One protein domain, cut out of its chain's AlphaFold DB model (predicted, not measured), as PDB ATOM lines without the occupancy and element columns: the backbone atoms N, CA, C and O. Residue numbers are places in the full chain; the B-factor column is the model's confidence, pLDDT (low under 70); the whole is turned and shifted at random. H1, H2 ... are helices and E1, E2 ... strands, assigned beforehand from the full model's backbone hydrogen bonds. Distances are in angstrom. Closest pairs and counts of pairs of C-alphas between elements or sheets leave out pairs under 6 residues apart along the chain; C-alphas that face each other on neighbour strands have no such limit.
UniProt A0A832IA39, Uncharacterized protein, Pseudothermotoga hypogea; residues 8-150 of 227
ATOM      1  N   LEU A   8     -24.908  19.939   8.196       92.88
ATOM      2  CA  LEU A   8     -25.025  21.137   7.383       92.88
ATOM      3  C   LEU A   8     -24.759  20.786   5.919       92.88
ATOM      4  O   LEU A   8     -23.659  20.360   5.575       92.88
ATOM      5  N   ASN A   9     -25.750  20.999   5.056       93.69
ATOM      6  CA  ASN A   9     -25.583  20.946   3.607       93.69
ATOM      7  C   ASN A   9     -25.926  22.315   3.021       93.69
ATOM      8  O   ASN A   9     -27.090  22.616   2.759       93.69
ATOM      9  N   ALA A  10     -24.909  23.160   2.893       90.62
ATOM     10  CA  ALA A  10     -25.039  24.512   2.380       90.62
ATOM     11  C   ALA A  10     -23.780  24.889   1.583       90.62
ATOM     12  O   ALA A  10     -22.701  24.362   1.870       90.62
ATOM     13  N   PRO A  11     -23.886  25.810   0.609       92.44
ATOM     14  CA  PRO A  11     -22.719  26.376  -0.054       92.44
ATOM     15  C   PRO A  11     -21.741  26.992   0.953       92.44
ATOM     16  O   PRO A  11     -22.158  27.547   1.972       92.44
ATOM     17  N   LEU A  12     -20.443  26.954   0.639       94.38
ATOM     18  CA  LEU A  12     -19.397  27.523   1.497       94.38
ATOM     19  C   LEU A  12     -19.631  29.017   1.779       94.38
ATOM     20  O   LEU A  12     -19.373  29.480   2.889       94.38
ATOM     21  N   GLN A  13     -20.212  29.733   0.815       93.38
ATOM     22  CA  GLN A  13     -20.565  31.147   0.922       93.38
ATOM     23  C   GLN A  13     -21.517  31.455   2.089       93.38
ATOM     24  O   GLN A  13     -21.505  32.570   2.606       93.38
ATOM     25  N   ASN A  14     -22.319  30.478   2.528       92.06
ATOM     26  CA  ASN A  14     -23.228  30.647   3.663       92.06
ATOM     27  C   ASN A  14     -22.493  30.592   5.010       92.06
ATOM     28  O   ASN A  14     -23.012  31.086   6.006       92.06
ATOM     29  N   LEU A  15     -21.304  29.982   5.052       94.44
ATOM     30  CA  LEU A  15     -20.436  29.951   6.232       94.44
ATOM     31  C   LEU A  15     -19.431  31.103   6.218       94.44
ATOM     32  O   LEU A  15     -19.110  31.658   7.265       94.44
ATOM     33  N   LEU A  16     -18.930  31.456   5.033       96.50
ATOM     34  CA  LEU A  16     -17.949  32.513   4.825       96.50
ATOM     35  C   LEU A  16     -18.359  33.349   3.620       96.50
ATOM     36  O   LEU A  16     -18.198  32.921   2.477       96.50
ATOM     37  N   LYS A  17     -18.862  34.557   3.889       96.75
ATOM     38  CA  LYS A  17     -19.361  35.483   2.869       96.75
ATOM     39  C   LYS A  17     -18.393  35.585   1.678       96.75
ATOM     40  O   LYS A  17     -17.209  35.875   1.863       96.75
ATOM     41  N   ASP A  18     -18.931  35.370   0.478       96.94
ATOM     42  CA  ASP A  18     -18.272  35.468  -0.836       96.94
ATOM     43  C   ASP A  18     -17.181  34.421  -1.140       96.94
ATOM     44  O   ASP A  18     -16.713  34.320  -2.276       96.94
ATOM     45  N   VAL A  19     -16.789  33.580  -0.177       98.00
ATOM     46  CA  VAL A  19     -15.783  32.531  -0.403       98.00
ATOM     47  C   VAL A  19     -16.451  31.312  -1.037       98.00
ATOM     48  O   VAL A  19     -17.032  30.464  -0.362       98.00
ATOM     49  N   SER A  20     -16.379  31.228  -2.365       98.00
ATOM     50  CA  SER A  20     -16.860  30.082  -3.142       98.00
ATOM     51  C   SER A  20     -15.803  28.979  -3.274       98.00
ATOM     52  O   SER A  20     -14.614  29.210  -3.049       98.00
ATOM     53  N   LEU A  21     -16.213  27.773  -3.689       98.25
ATOM     54  CA  LEU A  21     -15.260  26.709  -4.035       98.25
ATOM     55  C   LEU A  21     -14.362  27.134  -5.203       98.25
ATOM     56  O   LEU A  21     -13.168  26.825  -5.206       98.25
ATOM     57  N   LEU A  22     -14.918  27.908  -6.137       98.31
ATOM     58  CA  LEU A  22     -14.173  28.407  -7.283       98.31
ATOM     59  C   LEU A  22     -13.131  29.442  -6.865       98.31
ATOM     60  O   LEU A  22     -12.008  29.401  -7.354       98.31
ATOM     61  N   ALA A  23     -13.452  30.307  -5.898       98.12
ATOM     62  CA  ALA A  23     -12.480  31.235  -5.324       98.12
ATOM     63  C   ALA A  23     -11.264  30.491  -4.742       98.12
ATOM     64  O   ALA A  23     -10.129  30.932  -4.917       98.12
ATOM     65  N   LEU A  24     -11.478  29.335  -4.101       98.31
ATOM     66  CA  LEU A  24     -10.385  28.506  -3.580       98.31
ATOM     67  C   LEU A  24      -9.549  27.867  -4.692       98.31
ATOM     68  O   LEU A  24      -8.325  27.857  -4.595       98.31
ATOM     69  N   GLY A  25     -10.179  27.364  -5.756       97.81
ATOM     70  CA  GLY A  25      -9.442  26.805  -6.893       97.81
ATOM     71  C   GLY A  25      -8.704  27.860  -7.719       97.81
ATOM     72  O   GLY A  25      -7.612  27.592  -8.217       97.81
ATOM     73  N   CYS A  26      -9.237  29.080  -7.789       97.81
ATOM     74  CA  CYS A  26      -8.570  30.243  -8.365       97.81
ATOM     75  C   CYS A  26      -7.478  30.823  -7.460       97.81
ATOM     76  O   CYS A  26      -6.745  31.703  -7.905       97.81
ATOM     77  N   ASN A  27      -7.319  30.362  -6.219       97.50
ATOM     78  CA  ASN A  27      -6.305  30.912  -5.332       97.50
ATOM     79  C   ASN A  27      -4.893  30.442  -5.737       97.50
ATOM     80  O   ASN A  27      -4.675  29.262  -6.037       97.50
ATOM     81  N   GLN A  28      -3.893  31.334  -5.771       90.75
ATOM     82  CA  GLN A  28      -2.514  30.884  -6.025       90.75
ATOM     83  C   GLN A  28      -1.981  30.019  -4.881       90.75
ATOM     84  O   GLN A  28      -1.301  29.028  -5.155       90.75
ATOM     85  N   ASN A  29      -2.343  30.330  -3.635       95.00
ATOM     86  CA  ASN A  29      -2.008  29.516  -2.478       95.00
ATOM     87  C   ASN A  29      -3.156  28.551  -2.150       95.00
ATOM     88  O   ASN A  29      -4.056  28.878  -1.383       95.00
ATOM     89  N   MET A  30      -3.089  27.334  -2.689       95.38
ATOM     90  CA  MET A  30      -4.113  26.308  -2.460       95.38
ATOM     91  C   MET A  30      -4.231  25.874  -0.987       95.38
ATOM     92  O   MET A  30      -5.292  25.404  -0.586       95.38
ATOM     93  N   GLU A  31      -3.191  26.051  -0.161       97.44
ATOM     94  CA  GLU A  31      -3.232  25.679   1.265       97.44
ATOM     95  C   GLU A  31      -4.225  26.520   2.070       97.44
ATOM     96  O   GLU A  31      -4.710  26.060   3.102       97.44
ATOM     97  N   ILE A  32      -4.607  27.705   1.572       98.19
ATOM     98  CA  ILE A  32      -5.641  28.538   2.202       98.19
ATOM     99  C   ILE A  32      -6.966  27.787   2.368       98.19
ATOM    100  O   ILE A  32      -7.738  28.101   3.267       98.19
ATOM    101  N   ALA A  33      -7.228  26.774   1.533       98.56
ATOM    102  CA  ALA A  33      -8.414  25.936   1.637       98.56
ATOM    103  C   ALA A  33      -8.495  25.194   2.981       98.56
ATOM    104  O   ALA A  33      -9.598  24.965   3.476       98.56
ATOM    105  N   ARG A  34      -7.347  24.871   3.598       98.75
ATOM    106  CA  ARG A  34      -7.287  24.276   4.939       98.75
ATOM    107  C   ARG A  34      -7.763  25.269   5.994       98.75
ATOM    108  O   ARG A  34      -8.661  24.946   6.767       98.75
ATOM    109  N   ASP A  35      -7.213  26.481   5.980       98.62
ATOM    110  CA  ASP A  35      -7.572  27.552   6.919       98.62
ATOM    111  C   ASP A  35      -9.048  27.950   6.766       98.62
ATOM    112  O   ASP A  35      -9.769  28.103   7.750       98.62
ATOM    113  N   VAL A  36      -9.518  28.064   5.520       98.69
ATOM    114  CA  VAL A  36     -10.914  28.365   5.178       98.69
ATOM    115  C   VAL A  36     -11.850  27.278   5.698       98.69
ATOM    116  O   VAL A  36     -12.842  27.594   6.351       98.69
ATOM    117  N   ALA A  37     -11.545  26.002   5.454       98.56
ATOM    118  CA  ALA A  37     -12.361  24.901   5.962       98.56
ATOM    119  C   ALA A  37     -12.333  24.817   7.493       98.56
ATOM    120  O   ALA A  37     -13.355  24.504   8.100       98.56
ATOM    121  N   TYR A  38     -11.205  25.150   8.124       98.50
ATOM    122  CA  TYR A  38     -11.111  25.226   9.578       98.50
ATOM    123  C   TYR A  38     -12.077  26.267  10.152       98.50
ATOM    124  O   TYR A  38     -12.931  25.924  10.972       98.50
ATOM    125  N   VAL A  39     -12.026  27.520   9.682       98.25
ATOM    126  CA  VAL A  39     -12.940  28.556  10.194       98.25
ATOM    127  C   VAL A  39     -14.392  28.294   9.797       98.25
ATOM    128  O   VAL A  39     -15.279  28.481  10.623       98.25
ATOM    129  N   ALA A  40     -14.656  27.773   8.595       98.25
ATOM    130  CA  ALA A  40     -16.000  27.349   8.197       98.25
ATOM    131  C   ALA A  40     -16.538  26.235   9.116       98.25
ATOM    132  O   ALA A  40     -17.705  26.257   9.509       98.25
ATOM    133  N   GLY A  41     -15.684  25.286   9.511       97.50
ATOM    134  CA  GLY A  41     -16.008  24.248  10.486       97.50
ATOM    135  C   GLY A  41     -16.312  24.814  11.874       97.50
ATOM    136  O   GLY A  41     -17.283  24.394  12.504       97.50
ATOM    137  N   MET A  42     -15.549  25.812  12.332       97.38
ATOM    138  CA  MET A  42     -15.830  26.513  13.593       97.38
ATOM    139  C   MET A  42     -17.177  27.240  13.558       97.38
ATOM    140  O   MET A  42     -17.958  27.132  14.506       97.38
ATOM    141  N   VAL A  43     -17.492  27.912  12.445       97.38
ATOM    142  CA  VAL A  43     -18.801  28.544  12.229       97.38
ATOM    143  C   VAL A  43     -19.907  27.492  12.282       97.38
ATOM    144  O   VAL A  43     -20.865  27.661  13.036       97.38
ATOM    145  N   ALA A  44     -19.772  26.376  11.563       96.25
ATOM    146  CA  ALA A  44     -20.763  25.300  11.581       96.25
ATOM    147  C   ALA A  44     -20.987  24.748  13.004       96.25
ATOM    148  O   ALA A  44     -22.127  24.617  13.453       96.25
ATOM    149  N   ARG A  45     -19.912  24.516  13.767       94.88
ATOM    150  CA  ARG A  45     -20.012  24.055  15.161       94.88
ATOM    151  C   ARG A  45     -20.657  25.060  16.095       94.88
ATOM    152  O   ARG A  45     -21.386  24.644  16.990       94.88
ATOM    153  N   SER A  46     -20.425  26.356  15.893       95.19
ATOM    154  CA  SER A  46     -21.098  27.399  16.679       95.19
ATOM    155  C   SER A  46     -22.622  27.384  16.509       95.19
ATOM    156  O   SER A  46     -23.337  27.800  17.413       95.19
ATOM    157  N   HIS A  47     -23.116  26.806  15.407       94.00
ATOM    158  CA  HIS A  47     -24.538  26.584  15.137       94.00
ATOM    159  C   HIS A  47     -25.016  25.161  15.489       94.00
ATOM    160  O   HIS A  47     -26.149  24.799  15.180       94.00
ATOM    161  N   GLY A  48     -24.175  24.343  16.130       92.88
ATOM    162  CA  GLY A  48     -24.532  22.996  16.587       92.88
ATOM    163  C   GLY A  48     -24.369  21.879  15.550       92.88
ATOM    164  O   GLY A  48     -24.749  20.743  15.830       92.88
ATOM    165  N   PHE A  49     -23.789  22.155  14.378       93.88
ATOM    166  CA  PHE A  49     -23.539  21.123  13.369       93.88
ATOM    167  C   PHE A  49     -22.293  20.292  13.703       93.88
ATOM    168  O   PHE A  49     -21.259  20.819  14.119       93.88
ATOM    169  N   GLU A  50     -22.375  18.980  13.477       92.81
ATOM    170  CA  GLU A  50     -21.266  18.034  13.680       92.81
ATOM    171  C   GLU A  50     -20.691  17.509  12.363       92.81
ATOM    172  O   GLU A  50     -19.534  17.086  12.307       92.81
ATOM    173  N   TYR A  51     -21.496  17.559  11.303       95.06
ATOM    174  CA  TYR A  51     -21.160  17.109   9.964       95.06
ATOM    175  C   TYR A  51     -21.363  18.257   8.979       95.06
ATOM    176  O   TYR A  51     -22.368  18.964   9.050       95.06
ATOM    177  N   VAL A  52     -20.446  18.416   8.030       96.62
ATOM    178  CA  VAL A  52     -20.557  19.430   6.971       96.62
ATOM    179  C   VAL A  52     -20.387  18.764   5.619       96.62
ATOM    180  O   VAL A  52     -19.355  18.152   5.351       96.62
ATOM    181  N   VAL A  53     -21.398  18.897   4.763       97.06
ATOM    182  CA  VAL A  53     -21.304  18.533   3.352       97.06
ATOM    183  C   VAL A  53     -20.522  19.620   2.621       97.06
ATOM    184  O   VAL A  53     -20.854  20.797   2.732       97.06
ATOM    185  N   PHE A  54     -19.484  19.240   1.881       97.31
ATOM    186  CA  PHE A  54     -18.601  20.187   1.200       97.31
ATOM    187  C   PHE A  54     -18.084  19.637  -0.135       97.31
ATOM    188  O   PHE A  54     -18.182  18.443  -0.423       97.31
ATOM    189  N   GLY A  55     -17.467  20.520  -0.921       96.44
ATOM    190  CA  GLY A  55     -16.746  20.155  -2.136       96.44
ATOM    191  C   GLY A  55     -17.647  19.629  -3.255       96.44
ATOM    192  O   GLY A  55     -18.863  19.804  -3.250       96.44
ATOM    193  N   THR A  56     -17.013  19.002  -4.238       96.88
ATOM    194  CA  THR A  56     -17.653  18.308  -5.359       96.88
ATOM    195  C   THR A  56     -16.678  17.262  -5.902       96.88
ATOM    196  O   THR A  56     -15.468  17.438  -5.779       96.88
ATOM    197  N   LEU A  57     -17.171  16.179  -6.505       97.12
ATOM    198  CA  LEU A  57     -16.342  15.251  -7.287       97.12
ATOM    199  C   LEU A  57     -16.308  15.582  -8.784       97.12
ATOM    200  O   LEU A  57     -15.764  14.811  -9.573       97.12
ATOM    201  N   ASP A  58     -16.897  16.702  -9.177       96.88
ATOM    202  CA  ASP A  58     -16.913  17.176 -10.552       96.88
ATOM    203  C   ASP A  58     -15.839  18.245 -10.798       96.88
ATOM    204  O   ASP A  58     -15.243  18.783  -9.862       96.88
ATOM    205  N   VAL A  59     -15.613  18.579 -12.065       97.81
ATOM    206  CA  VAL A  59     -14.730  19.677 -12.483       97.81
ATOM    207  C   VAL A  59     -15.540  20.812 -13.096       97.81
ATOM    208  O   VAL A  59     -16.683  20.626 -13.506       97.81
ATOM    209  N   LEU A  60     -14.954  22.008 -13.152       97.69
ATOM    210  CA  LEU A  60     -15.551  23.116 -13.893       97.69
ATOM    211  C   LEU A  60     -15.574  22.775 -15.388       97.69
ATOM    212  O   LEU A  60     -14.562  22.347 -15.944       97.69
ATOM    213  N   THR A  61     -16.716  22.991 -16.031       95.62
ATOM    214  CA  THR A  61     -16.882  22.851 -17.482       95.62
ATOM    215  C   THR A  61     -17.270  24.185 -18.109       95.62
ATOM    216  O   THR A  61     -17.637  25.138 -17.415       95.62
ATOM    217  N   ASP A  62     -17.152  24.281 -19.430       91.06
ATOM    218  CA  ASP A  62     -17.608  25.468 -20.145       91.06
ATOM    219  C   ASP A  62     -19.133  25.577 -20.039       91.06
ATOM    220  O   ASP A  62     -19.851  24.619 -20.318       91.06
ATOM    221  N   ASN A  63     -19.626  26.756 -19.650       88.44
ATOM    222  CA  ASN A  63     -21.048  27.026 -19.411       88.44
ATOM    223  C   ASN A  63     -21.677  26.190 -18.283       88.44
ATOM    224  O   ASN A  63     -22.879  25.920 -18.310       88.44
ATOM    225  N   ASP A  64     -20.883  25.784 -17.288       94.31
ATOM    226  CA  ASP A  64     -21.406  25.138 -16.087       94.31
ATOM    227  C   ASP A  64     -22.531  25.987 -15.458       94.31
ATOM    228  O   ASP A  64     -22.335  27.188 -15.246       94.31
ATOM    229  N   PRO A  65     -23.705  25.404 -15.150       92.94
ATOM    230  CA  PRO A  65     -24.831  26.154 -14.595       92.94
ATOM    231  C   PRO A  65     -24.587  26.623 -13.155       92.94
ATOM    232  O   PRO A  65     -25.295  27.506 -12.674       92.94
ATOM    233  N   ASN A  66     -23.613  26.040 -12.449       94.06
ATOM    234  CA  ASN A  66     -23.239  26.431 -11.095       94.06
ATOM    235  C   ASN A  66     -21.708  26.472 -10.937       94.06
ATOM    236  O   ASN A  66     -21.124  25.664 -10.203       94.06
ATOM    237  N   PRO A  67     -21.033  27.439 -11.579       96.06
ATOM    238  CA  PRO A  67     -19.580  27.435 -11.643       96.06
ATOM    239  C   PRO A  67     -18.943  27.747 -10.281       96.06
ATOM    240  O   PRO A  67     -17.894  27.201  -9.958       96.06
ATOM    241  N   LEU A  68     -19.601  28.543  -9.426       97.00
ATOM    242  CA  LEU A  68     -19.123  28.846  -8.067       97.00
ATOM    243  C   LEU A  68     -19.116  27.614  -7.142       97.00
ATOM    244  O   LEU A  68     -18.411  27.605  -6.130       97.00
ATOM    245  N   GLY A  69     -19.901  26.585  -7.477       96.31
ATOM    246  CA  GLY A  69     -19.908  25.286  -6.804       96.31
ATOM    247  C   GLY A  69     -18.816  24.326  -7.290       96.31
ATOM    248  O   GLY A  69     -18.715  23.216  -6.768       96.31
ATOM    249  N   LYS A  70     -18.008  24.720  -8.278       97.38
ATOM    250  CA  LYS A  70     -16.867  23.948  -8.784       97.38
ATOM    251  C   LYS A  70     -15.568  24.514  -8.235       97.38
ATOM    252  O   LYS A  70     -15.526  25.657  -7.803       97.38
ATOM    253  N   ILE A  71     -14.509  23.710  -8.241       98.00
ATOM    254  CA  ILE A  71     -13.188  24.147  -7.766       98.00
ATOM    255  C   ILE A  71     -12.323  24.598  -8.941       98.00
ATOM    256  O   ILE A  71     -11.821  25.711  -8.944       98.00
ATOM    257  N   SER A  72     -12.123  23.740  -9.939       97.50
ATOM    258  CA  SER A  72     -11.269  24.042 -11.090       97.50
ATOM    259  C   SER A  72     -11.627  23.136 -12.263       97.50
ATOM    260  O   SER A  72     -12.201  22.060 -12.067       97.50
ATOM    261  N   ARG A  73     -11.227  23.522 -13.478       97.06
ATOM    262  CA  ARG A  73     -11.196  22.603 -14.630       97.06
ATOM    263  C   ARG A  73     -10.228  21.430 -14.426       97.06
ATOM    264  O   ARG A  73     -10.392  20.371 -15.023       97.06
ATOM    265  N   SER A  74      -9.203  21.604 -13.587       97.25
ATOM    266  CA  SER A  74      -8.207  20.565 -13.321       97.25
ATOM    267  C   SER A  74      -8.687  19.586 -12.241       97.25
ATOM    268  O   SER A  74      -8.924  20.005 -11.099       97.25
ATOM    269  N   PRO A  75      -8.741  18.269 -12.526       97.62
ATOM    270  CA  PRO A  75      -9.073  17.272 -11.510       97.62
ATOM    271  C   PRO A  75      -8.017  17.204 -10.395       97.62
ATOM    272  O   PRO A  75      -8.348  16.929  -9.243       97.62
ATOM    273  N   PHE A  76      -6.753  17.520 -10.702       96.94
ATOM    274  CA  PHE A  76      -5.663  17.521  -9.725       96.94
ATOM    275  C   PHE A  76      -5.769  18.680  -8.732       96.94
ATOM    276  O   PHE A  76      -5.585  18.461  -7.535       96.94
ATOM    277  N   ILE A  77      -6.082  19.894  -9.210       97.38
ATOM    278  CA  ILE A  77      -6.318  21.061  -8.340       97.38
ATOM    279  C   ILE A  77      -7.557  20.813  -7.482       97.38
ATOM    280  O   ILE A  77      -7.510  20.999  -6.268       97.38
ATOM    281  N   THR A  78      -8.630  20.311  -8.097       98.12
ATOM    282  CA  THR A  78      -9.874  19.945  -7.407       98.12
ATOM    283  C   THR A  78      -9.604  18.975  -6.255       98.12
ATOM    284  O   THR A  78      -9.933  19.272  -5.106       98.12
ATOM    285  N   ALA A  79      -8.910  17.862  -6.516       98.12
ATOM    286  CA  ALA A  79      -8.547  16.894  -5.482       98.12
ATOM    287  C   ALA A  79      -7.619  17.478  -4.401       98.12
ATOM    288  O   ALA A  79      -7.749  17.130  -3.227       98.12
ATOM    289  N   GLN A  80      -6.692  18.372  -4.767       97.81
ATOM    290  CA  GLN A  80      -5.787  19.013  -3.811       97.81
ATOM    291  C   GLN A  80      -6.538  19.923  -2.832       97.81
ATOM    292  O   GLN A  80      -6.340  19.813  -1.624       97.81
ATOM    293  N   ILE A  81      -7.425  20.780  -3.339       98.50
ATOM    294  CA  ILE A  81      -8.253  21.664  -2.512       98.50
ATOM    295  C   ILE A  81      -9.162  20.841  -1.599       98.50
ATOM    296  O   ILE A  81      -9.202  21.102  -0.400       98.50
ATOM    297  N   ILE A  82      -9.819  19.797  -2.122       98.50
ATOM    298  CA  ILE A  82     -10.640  18.883  -1.308       98.50
ATOM    299  C   ILE A  82      -9.817  18.275  -0.170       98.50
ATOM    300  O   ILE A  82     -10.292  18.232   0.961       98.50
ATOM    301  N   SER A  83      -8.582  17.848  -0.445       98.25
ATOM    302  CA  SER A  83      -7.700  17.258   0.571       98.25
ATOM    303  C   SER A  83      -7.428  18.240   1.716       98.25
ATOM    304  O   SER A  83      -7.627  17.903   2.882       98.25
ATOM    305  N   TYR A  84      -7.076  19.487   1.391       98.56
ATOM    306  CA  TYR A  84      -6.873  20.535   2.392       98.56
ATOM    307  C   TYR A  84      -8.150  20.883   3.158       98.56
ATOM    308  O   TYR A  84      -8.100  21.090   4.369       98.56
ATOM    309  N   MET A  85      -9.302  20.898   2.488       98.50
ATOM    310  CA  MET A  85     -10.574  21.143   3.162       98.50
ATOM    311  C   MET A  85     -10.929  20.027   4.152       98.50
ATOM    312  O   MET A  85     -11.380  20.328   5.255       98.50
ATOM    313  N   ILE A  86     -10.688  18.755   3.804       97.75
ATOM    314  CA  ILE A  86     -10.883  17.618   4.723       97.75
ATOM    315  C   ILE A  86     -10.056  17.830   5.991       97.75
ATOM    316  O   ILE A  86     -10.594  17.750   7.095       97.75
ATOM    317  N   GLU A  87      -8.768  18.141   5.841       97.62
ATOM    318  CA  GLU A  87      -7.868  18.403   6.969       97.62
ATOM    319  C   GLU A  87      -8.357  19.571   7.836       97.62
ATOM    320  O   GLU A  87      -8.366  19.466   9.065       97.62
ATOM    321  N   GLY A  88      -8.798  20.666   7.210       97.94
ATOM    322  CA  GLY A  88      -9.314  21.844   7.907       97.94
ATOM    323  C   GLY A  88     -10.570  21.545   8.727       97.94
ATOM    324  O   GLY A  88     -10.613  21.856   9.917       97.94
ATOM    325  N   PHE A  89     -11.564  20.874   8.135       97.75
ATOM    326  CA  PHE A  89     -12.791  20.496   8.847       97.75
ATOM    327  C   PHE A  89     -12.523  19.533  10.006       97.75
ATOM    328  O   PHE A  89     -13.028  19.755  11.110       97.75
ATOM    329  N   VAL A  90     -11.686  18.509   9.791       96.69
ATOM    330  CA  VAL A  90     -11.292  17.576  10.859       96.69
ATOM    331  C   VAL A  90     -10.592  18.329  11.991       96.69
ATOM    332  O   VAL A  90     -10.921  18.115  13.159       96.69
ATOM    333  N   SER A  91      -9.695  19.261  11.661       96.69
ATOM    334  CA  SER A  91      -8.990  20.095  12.645       96.69
ATOM    335  C   SER A  91      -9.935  21.017  13.422       96.69
ATOM    336  O   SER A  91      -9.682  21.307  14.588       96.69
ATOM    337  N   ALA A  92     -11.051  21.439  12.822       96.69
ATOM    338  CA  ALA A  92     -12.102  22.196  13.500       96.69
ATOM    339  C   ALA A  92     -13.012  21.322  14.383       96.69
ATOM    340  O   ALA A  92     -13.864  21.849  15.100       96.69
ATOM    341  N   GLY A  93     -12.855  19.994  14.370       95.62
ATOM    342  CA  GLY A  93     -13.712  19.064  15.107       95.62
ATOM    343  C   GLY A  93     -15.059  18.793  14.428       95.62
ATOM    344  O   GLY A  93     -16.023  18.454  15.115       95.62
ATOM    345  N   VAL A  94     -15.132  18.952  13.102       95.38
ATOM    346  CA  VAL A  94     -16.294  18.626  12.258       95.38
ATOM    347  C   VAL A  94     -15.965  17.434  11.373       95.38
ATOM    348  O   VAL A  94     -14.869  17.346  10.829       95.38
ATOM    349  N   VAL A  95     -16.920  16.526  11.180       95.94
ATOM    350  CA  VAL A  95     -16.775  15.444  10.204       95.94
ATOM    351  C   VAL A  95     -17.099  15.979   8.801       95.94
ATOM    352  O   VAL A  95     -18.260  16.307   8.532       95.94
ATOM    353  N   PRO A  96     -16.120  16.052   7.883       97.00
ATOM    354  CA  PRO A  96     -16.391  16.430   6.504       97.00
ATOM    355  C   PRO A  96     -17.135  15.304   5.774       97.00
ATOM    356  O   PRO A  96     -16.772  14.131   5.889       97.00
ATOM    357  N   ILE A  97     -18.160  15.665   5.005       97.56
ATOM    358  CA  ILE A  97     -18.886  14.777   4.094       97.56
ATOM    359  C   ILE A  97     -18.685  15.300   2.670       97.56
ATOM    360  O   ILE A  97     -19.186  16.363   2.315       97.56
ATOM    361  N   LEU A  98     -17.950  14.578   1.829       97.75
ATOM    362  CA  LEU A  98     -17.711  15.013   0.453       97.75
ATOM    363  C   LEU A  98     -18.992  14.896  -0.379       97.75
ATOM    364  O   LEU A  98     -19.657  13.864  -0.356       97.75
ATOM    365  N   ASN A  99     -19.351  15.934  -1.129       97.50
ATOM    366  CA  ASN A  99     -20.509  15.896  -2.012       97.50
ATOM    367  C   ASN A  99     -20.169  15.212  -3.348       97.50
ATOM    368  O   ASN A  99     -19.397  15.741  -4.147       97.50
ATOM    369  N   ALA A 100     -20.768  14.050  -3.601       97.12
ATOM    370  CA  ALA A 100     -20.632  13.285  -4.842       97.12
ATOM    371  C   ALA A 100     -21.923  13.226  -5.678       97.12
ATOM    372  O   ALA A 100     -22.017  12.418  -6.604       97.12
ATOM    373  N   THR A 101     -22.902  14.076  -5.362       95.31
ATOM    374  CA  THR A 101     -24.008  14.404  -6.277       95.31
ATOM    375  C   THR A 101     -23.497  15.372  -7.364       95.31
ATOM    376  O   THR A 101     -22.458  15.997  -7.183       95.31
ATOM    377  N   GLY A 102     -24.182  15.727  -8.452       94.00
ATOM    378  CA  GLY A 102     -24.551  14.943  -9.628       94.00
ATOM    379  C   GLY A 102     -23.371  14.272 -10.339       94.00
ATOM    380  O   GLY A 102     -23.050  13.114 -10.085       94.00
ATOM    381  N   THR A 103     -22.742  14.959 -11.293       95.50
ATOM    382  CA  THR A 103     -21.649  14.387 -12.099       95.50
ATOM    383  C   THR A 103     -20.423  14.066 -11.240       95.50
ATOM    384  O   THR A 103     -20.094  14.781 -10.300       95.50
ATOM    385  N   VAL A 104     -19.743  12.962 -11.562       96.69
ATOM    386  CA  VAL A 104     -18.489  12.555 -10.917       96.69
ATOM    387  C   VAL A 104     -17.421  12.435 -11.989       96.69
ATOM    388  O   VAL A 104     -17.577  11.658 -12.930       96.69
ATOM    389  N   ASN A 105     -16.322  13.161 -11.814       97.44
ATOM    390  CA  ASN A 105     -15.143  13.045 -12.650       97.44
ATOM    391  C   ASN A 105     -14.225  11.922 -12.107       97.44
ATOM    392  O   ASN A 105     -13.725  12.024 -10.980       97.44
ATOM    393  N   PRO A 106     -13.959  10.849 -12.881       96.81
ATOM    394  CA  PRO A 106     -13.126   9.731 -12.432       96.81
ATOM    395  C   PRO A 106     -11.695  10.106 -12.041       96.81
ATOM    396  O   PRO A 106     -11.115   9.464 -11.163       96.81
ATOM    397  N   ASP A 107     -11.124  11.140 -12.658       97.88
ATOM    398  CA  ASP A 107      -9.755  11.567 -12.380       97.88
ATOM    399  C   ASP A 107      -9.652  12.334 -11.058       97.88
ATOM    400  O   ASP A 107      -8.613  12.258 -10.397       97.88
ATOM    401  N   VAL A 108     -10.729  12.998 -10.613       97.88
ATOM    402  CA  VAL A 108     -10.818  13.554  -9.249       97.88
ATOM    403  C   VAL A 108     -10.801  12.414  -8.232       97.88
ATOM    404  O   VAL A 108      -9.990  12.430  -7.305       97.88
ATOM    405  N   VAL A 109     -11.630  11.383  -8.438       96.94
ATOM    406  CA  VAL A 109     -11.689  10.197  -7.564       96.94
ATOM    407  C   VAL A 109     -10.326   9.512  -7.484       96.94
ATOM    408  O   VAL A 109      -9.802   9.293  -6.392       96.94
ATOM    409  N   ARG A 110      -9.704   9.229  -8.637       96.56
ATOM    410  CA  ARG A 110      -8.370   8.620  -8.703       96.56
ATOM    411  C   ARG A 110      -7.330   9.476  -7.980       96.56
ATOM    412  O   ARG A 110      -6.538   8.950  -7.204       96.56
ATOM    413  N   SER A 111      -7.367  10.791  -8.187       96.94
ATOM    414  CA  SER A 111      -6.462  11.741  -7.538       96.94
ATOM    415  C   SER A 111      -6.605  11.762  -6.013       96.94
ATOM    416  O   SER A 111      -5.591  11.862  -5.318       96.94
ATOM    417  N   LEU A 112      -7.827  11.654  -5.481       96.62
ATOM    418  CA  LEU A 112      -8.077  11.551  -4.038       96.62
ATOM    419  C   LEU A 112      -7.579  10.217  -3.469       96.62
ATOM    420  O   LEU A 112      -6.904  10.205  -2.438       96.62
ATOM    421  N   LEU A 113      -7.825   9.108  -4.176       94.62
ATOM    422  CA  LEU A 113      -7.348   7.777  -3.785       94.62
ATOM    423  C   LEU A 113      -5.818   7.708  -3.715       94.62
ATOM    424  O   LEU A 113      -5.274   7.212  -2.731       94.62
ATOM    425  N   THR A 114      -5.107   8.257  -4.706       93.69
ATOM    426  CA  THR A 114      -3.633   8.317  -4.691       93.69
ATOM    427  C   THR A 114      -3.100   9.128  -3.506       93.69
ATOM    428  O   THR A 114      -2.057   8.790  -2.951       93.69
ATOM    429  N   ARG A 115      -3.834  10.160  -3.073       93.12
ATOM    430  CA  ARG A 115      -3.512  10.958  -1.878       93.12
ATOM    431  C   ARG A 115      -3.910  10.277  -0.566       93.12
ATOM    432  O   ARG A 115      -3.655  10.836   0.492       93.12
ATOM    433  N   LYS A 116      -4.520   9.085  -0.622       92.38
ATOM    434  CA  LYS A 116      -5.089   8.364   0.529       92.38
ATOM    435  C   LYS A 116      -6.107   9.201   1.311       92.38
ATOM    436  O   LYS A 116      -6.259   9.027   2.517       92.38
ATOM    437  N   MET A 117      -6.811  10.094   0.616       89.25
ATOM    438  CA  MET A 117      -7.841  10.928   1.218       89.25
ATOM    439  C   MET A 117      -9.189  10.231   1.117       89.25
ATOM    440  O   MET A 117      -9.694   9.979   0.022       89.25
ATOM    441  N   SER A 118      -9.778   9.936   2.270       83.50
ATOM    442  CA  SER A 118     -11.108   9.354   2.383       83.50
ATOM    443  C   SER A 118     -11.899  10.068   3.473       83.50
ATOM    444  O   SER A 118     -11.393  10.396   4.545       83.50
ATOM    445  N   CYS A 119     -13.164  10.339   3.184       93.69
ATOM    446  CA  CYS A 119     -14.133  10.822   4.157       93.69
ATOM    447  C   CYS A 119     -15.516  10.295   3.758       93.69
ATOM    448  O   CYS A 119     -15.693   9.842   2.618       93.69
ATOM    449  N   PRO A 120     -16.498  10.301   4.675       96.69
ATOM    450  CA  PRO A 120     -17.867   9.991   4.306       96.69
ATOM    451  C   PRO A 120     -18.323  10.821   3.107       96.69
ATOM    452  O   PRO A 120     -17.855  11.938   2.905       96.69
ATOM    453  N   THR A 121     -19.213  10.281   2.285       97.44
ATOM    454  CA  THR A 121     -19.579  10.914   1.012       97.44
ATOM    455  C   THR A 121     -21.087  10.915   0.806       97.44
ATOM    456  O   THR A 121     -21.741   9.884   0.962       97.44
ATOM    457  N   LEU A 122     -21.638  12.078   0.460       97.56
ATOM    458  CA  LEU A 122     -23.039  12.256   0.101       97.56
ATOM    459  C   LEU A 122     -23.251  11.842  -1.359       97.56
ATOM    460  O   LEU A 122     -22.568  12.340  -2.249       97.56
ATOM    461  N   VAL A 123     -24.223  10.972  -1.601       97.56
ATOM    462  CA  VAL A 123     -24.640  10.502  -2.929       97.56
ATOM    463  C   VAL A 123     -26.153  10.601  -3.067       97.56
ATOM    464  O   VAL A 123     -26.875  10.646  -2.073       97.56
ATOM    465  N   GLU A 124     -26.667  10.595  -4.289       95.81
ATOM    466  CA  GLU A 124     -28.106  10.617  -4.547       95.81
ATOM    467  C   GLU A 124     -28.767   9.334  -4.036       95.81
ATOM    468  O   GLU A 124     -29.770   9.381  -3.320       95.81
ATOM    469  N   ASP A 125     -28.164   8.185  -4.354       96.25
ATOM    470  CA  ASP A 125     -28.731   6.866  -4.101       96.25
ATOM    471  C   ASP A 125     -27.672   5.755  -3.922       96.25
ATOM    472  O   ASP A 125     -26.455   5.966  -3.950       96.25
ATOM    473  N   LYS A 126     -28.159   4.525  -3.710       96.19
ATOM    474  CA  LYS A 126     -27.324   3.331  -3.516       96.19
ATOM    475  C   LYS A 126     -26.591   2.895  -4.786       96.19
ATOM    476  O   LYS A 126     -25.532   2.278  -4.673       96.19
ATOM    477  N   GLU A 127     -27.122   3.177  -5.973       96.50
ATOM    478  CA  GLU A 127     -26.483   2.803  -7.240       96.50
ATOM    479  C   GLU A 127     -25.261   3.684  -7.510       96.50
ATOM    480  O   GLU A 127     -24.199   3.184  -7.900       96.50
ATOM    481  N   LYS A 128     -25.348   4.975  -7.173       96.62
ATOM    482  CA  LYS A 128     -24.196   5.878  -7.161       96.62
ATOM    483  C   LYS A 128     -23.102   5.392  -6.209       96.62
ATOM    484  O   LYS A 128     -21.942   5.294  -6.612       96.62
ATOM    485  N   ALA A 129     -23.465   5.003  -4.983       97.19
ATOM    486  CA  ALA A 129     -22.515   4.430  -4.026       97.19
ATOM    487  C   ALA A 129     -21.830   3.162  -4.571       97.19
ATOM    488  O   ALA A 129     -20.610   3.023  -4.477       97.19
ATOM    489  N   LYS A 130     -22.587   2.243  -5.192       97.06
ATOM    490  CA  LYS A 130     -22.020   1.048  -5.846       97.06
ATOM    491  C   LYS A 130     -21.040   1.416  -6.960       97.06
ATOM    492  O   LYS A 130     -20.017   0.753  -7.108       97.06
ATOM    493  N   THR A 131     -21.342   2.456  -7.732       96.69
ATOM    494  CA  THR A 131     -20.475   2.939  -8.814       96.69
ATOM    495  C   THR A 131     -19.149   3.457  -8.264       96.69
ATOM    496  O   THR A 131     -18.095   3.011  -8.708       96.69
ATOM    497  N   LEU A 132     -19.186   4.307  -7.233       96.81
ATOM    498  CA  LEU A 132     -17.980   4.824  -6.577       96.81
ATOM    499  C   LEU A 132     -17.133   3.709  -5.945       96.81
ATOM    500  O   LEU A 132     -15.912   3.703  -6.103       96.81
ATOM    501  N   ARG A 133     -17.767   2.701  -5.333       96.44
ATOM    502  CA  ARG A 133     -17.061   1.512  -4.823       96.44
ATOM    503  C   ARG A 133     -16.321   0.748  -5.914       96.44
ATOM    504  O   ARG A 133     -15.172   0.370  -5.714       96.44
ATOM    505  N   LYS A 134     -16.940   0.553  -7.084       96.31
ATOM    506  CA  LYS A 134     -16.284  -0.093  -8.238       96.31
ATOM    507  C   LYS A 134     -15.068   0.694  -8.738       96.31
ATOM    508  O   LYS A 134     -14.169   0.103  -9.321       96.31
ATOM    509  N   MET A 135     -15.023   2.003  -8.485       94.50
ATOM    510  CA  MET A 135     -13.876   2.867  -8.790       94.50
ATOM    511  C   MET A 135     -12.791   2.836  -7.698       94.50
ATOM    512  O   MET A 135     -11.809   3.566  -7.798       94.50
ATOM    513  N   GLY A 136     -12.956   2.012  -6.657       93.69
ATOM    514  CA  GLY A 136     -12.039   1.903  -5.521       93.69
ATOM    515  C   GLY A 136     -12.303   2.908  -4.397       93.69
ATOM    516  O   GLY A 136     -11.584   2.905  -3.401       93.69
ATOM    517  N   PHE A 137     -13.327   3.755  -4.523       94.25
ATOM    518  CA  PHE A 137     -13.705   4.730  -3.505       94.25
ATOM    519  C   PHE A 137     -14.700   4.104  -2.524       94.25
ATOM    520  O   PHE A 137     -15.905   4.337  -2.597       94.25
ATOM    521  N   ASP A 138     -14.193   3.236  -1.645       93.56
ATOM    522  CA  ASP A 138     -15.000   2.539  -0.641       93.56
ATOM    523  C   ASP A 138     -14.965   3.272   0.703       93.56
ATOM    524  O   ASP A 138     -14.038   3.142   1.503       93.56
ATOM    525  N   VAL A 139     -15.985   4.099   0.923       95.38
ATOM    526  CA  VAL A 139     -16.168   4.913   2.128       95.38
ATOM    527  C   VAL A 139     -17.577   4.722   2.688       95.38
ATOM    528  O   VAL A 139     -18.419   4.018   2.124       95.38
ATOM    529  N   VAL A 140     -17.859   5.369   3.816       95.94
ATOM    530  CA  VAL A 140     -19.228   5.476   4.331       95.94
ATOM    531  C   VAL A 140     -20.016   6.414   3.423       95.94
ATOM    532  O   VAL A 140     -19.605   7.555   3.214       95.94
ATOM    533  N   PHE A 141     -21.164   5.965   2.923       96.62
ATOM    534  CA  PHE A 141     -22.031   6.814   2.108       96.62
ATOM    535  C   PHE A 141     -23.250   7.290   2.887       96.62
ATOM    536  O   PHE A 141     -23.848   6.530   3.652       96.62
ATOM    537  N   VAL A 142     -23.634   8.539   2.645       95.19
ATOM    538  CA  VAL A 142     -24.908   9.130   3.058       95.19
ATOM    539  C   VAL A 142     -25.725   9.329   1.790       95.19
ATOM    540  O   VAL A 142     -25.231   9.915   0.836       95.19
ATOM    541  N   THR A 143     -26.948   8.819   1.733       94.12
ATOM    542  CA  THR A 143     -27.819   9.032   0.563       94.12
ATOM    543  C   THR A 143     -28.610  10.334   0.695       94.12
ATOM    544  O   THR A 143     -28.819  10.820   1.807       94.12
ATOM    545  N   GLY A 144     -29.145  10.862  -0.409       87.50
ATOM    546  CA  GLY A 144     -30.024  12.040  -0.396       87.50
ATOM    547  C   GLY A 144     -31.307  11.851   0.426       87.50
ATOM    548  O   GLY A 144     -31.914  12.824   0.859       87.50
ATOM    549  N   LYS A 145     -31.690  10.595   0.705       86.31
ATOM    550  CA  LYS A 145     -32.803  10.228   1.597       86.31
ATOM    551  C   LYS A 145     -32.400  10.135   3.077       86.31
ATOM    552  O   LYS A 145     -33.231   9.792   3.910       86.31
ATOM    553  N   GLY A 146     -31.134  10.393   3.408       84.69
ATOM    554  CA  GLY A 146     -30.590  10.284   4.763       84.69
ATOM    555  C   GLY A 146     -30.197   8.864   5.185       84.69
ATOM    556  O   GLY A 146     -29.756   8.671   6.314       84.69
ATOM    557  N   GLU A 147     -30.319   7.861   4.305       90.25
ATOM    558  CA  GLU A 147     -29.866   6.499   4.612       90.25
ATOM    559  C   GLU A 147     -28.336   6.437   4.673       90.25
ATOM    560  O   GLU A 147     -27.655   6.981   3.799       90.25
ATOM    561  N   LEU A 148     -27.806   5.723   5.668       92.00
ATOM    562  CA  LEU A 148     -26.374   5.491   5.845       92.00
ATOM    563  C   LEU A 148     -25.982   4.108   5.319       92.00
ATOM    564  O   LEU A 148     -26.550   3.094   5.720       92.00
ATOM    565  N   LEU A 149     -24.970   4.054   4.454       92.25
ATOM    566  CA  LEU A 149     -24.356   2.813   3.976       92.25
ATOM    567  C   LEU A 149     -23.016   2.607   4.689       92.25
ATOM    568  O   LEU A 149     -21.948   2.798   4.106       92.25
ATOM    569  N   GLY A 150     -23.094   2.255   5.970       91.06
ATOM    570  CA  GLY A 150     -21.957   2.143   6.885       91.06
ATOM    571  C   GLY A 150     -22.231   2.882   8.195       91.06
ATOM    572  O   GLY A 150     -23.380   3.186   8.513       91.06
TER     573      GLY A 150
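This is residues 8 to 150 of the 227 residues of an uncharacterized protein of Pseudothermotoga hypogea (UniProt A0A832IA39). Picture a small, curled sheet of four short parallel strands, with H3 packed along its E2 and H5 over its other end, at E3 and E4. H2 packs on H3 beside the E1 edge, and the short H1 and H4 pack on H3 away from the sheet. The printed part has 143 residues, with five named helices and four named strands in the chain order H1 H2 E1 H3 E2 H4 E3 H5 E4; the sheet order is E1 E2 E3 E4. The class is mixed, helices and strands, though under half of the residues are in named elements. The whole is compact, with a radius of gyration of the C-alphas of 13.9 A and spans of 36 by 35 by 29 A.

Start at E1, residues 51 to 54, an edge strand parallel to E2, residues 95 to 99; N 54 and O 97 are 2.9 A apart, within hydrogen-bond range. E2 is parallel to E3, residues 121 to 123, with N 122 and O 98 at 2.8 A. E3 is parallel to the other edge strand, E4, residues 141 to 143, with N 142 and O 121 at 2.9 A. Look next at H3, residues 75 to 91, the hub: it lies over E2 at a height over the sheet of 8.8 A and runs along the strands, with the C-alphas of Ile 86 and Pro 96 closest at 5.9 A. H2, residues 32 to 46, touches H3 at a steep tilt of 42 degrees, the same way; the C-alphas of Tyr 38 and Gly 88 are closest, 4.2 A apart. H4, residues 106 to 114, is not on the sheet and touches H3, closest at the C-alphas of Pro 75 and Val 108, 4.7 A. H1, residues 21 to 25, touches residues 77 to 81 of H3 alone, closest at the C-alphas of Gly 25 and Ile 77, 6.7 A. H5, residues 126 to 134, touches no helix and is over E3 and, only just, E4, with 3 of its 9 C-alphas on E4. H2, H3 and H5 on one face of the sheet make two layers, helices and sheet. E1, H3, E2; E2, H4, E3; and E3, H5, E4 are strand-helix-strand units, parallel neighbour strands with a helix between, each with a right-handed crossover. In the five helices every O i to N i+4 pair is within hydrogen-bond range.

Find C-alpha 21 at (-15.260, 26.709, -4.035), where H1 begins. From C-alpha 75 at (-9.073, 17.272, -11.510) H3 runs 24.3 A; H2 is 21.2 A long, H5 12.5 A and H4 12.3 A. E2 measures 12.8 A and E1 9.6 A; E4 ends at C-alpha 143, (-27.819, 9.032, 0.563).

The C-alphas of Gln 28 and Glu 147 are the two farthest apart, at 38.2 A. The printed part has no cut, and the link from E1 to H3, 20 residues, is long. The mean pLDDT of the printed part is 95.8, and no printed residue is under 70.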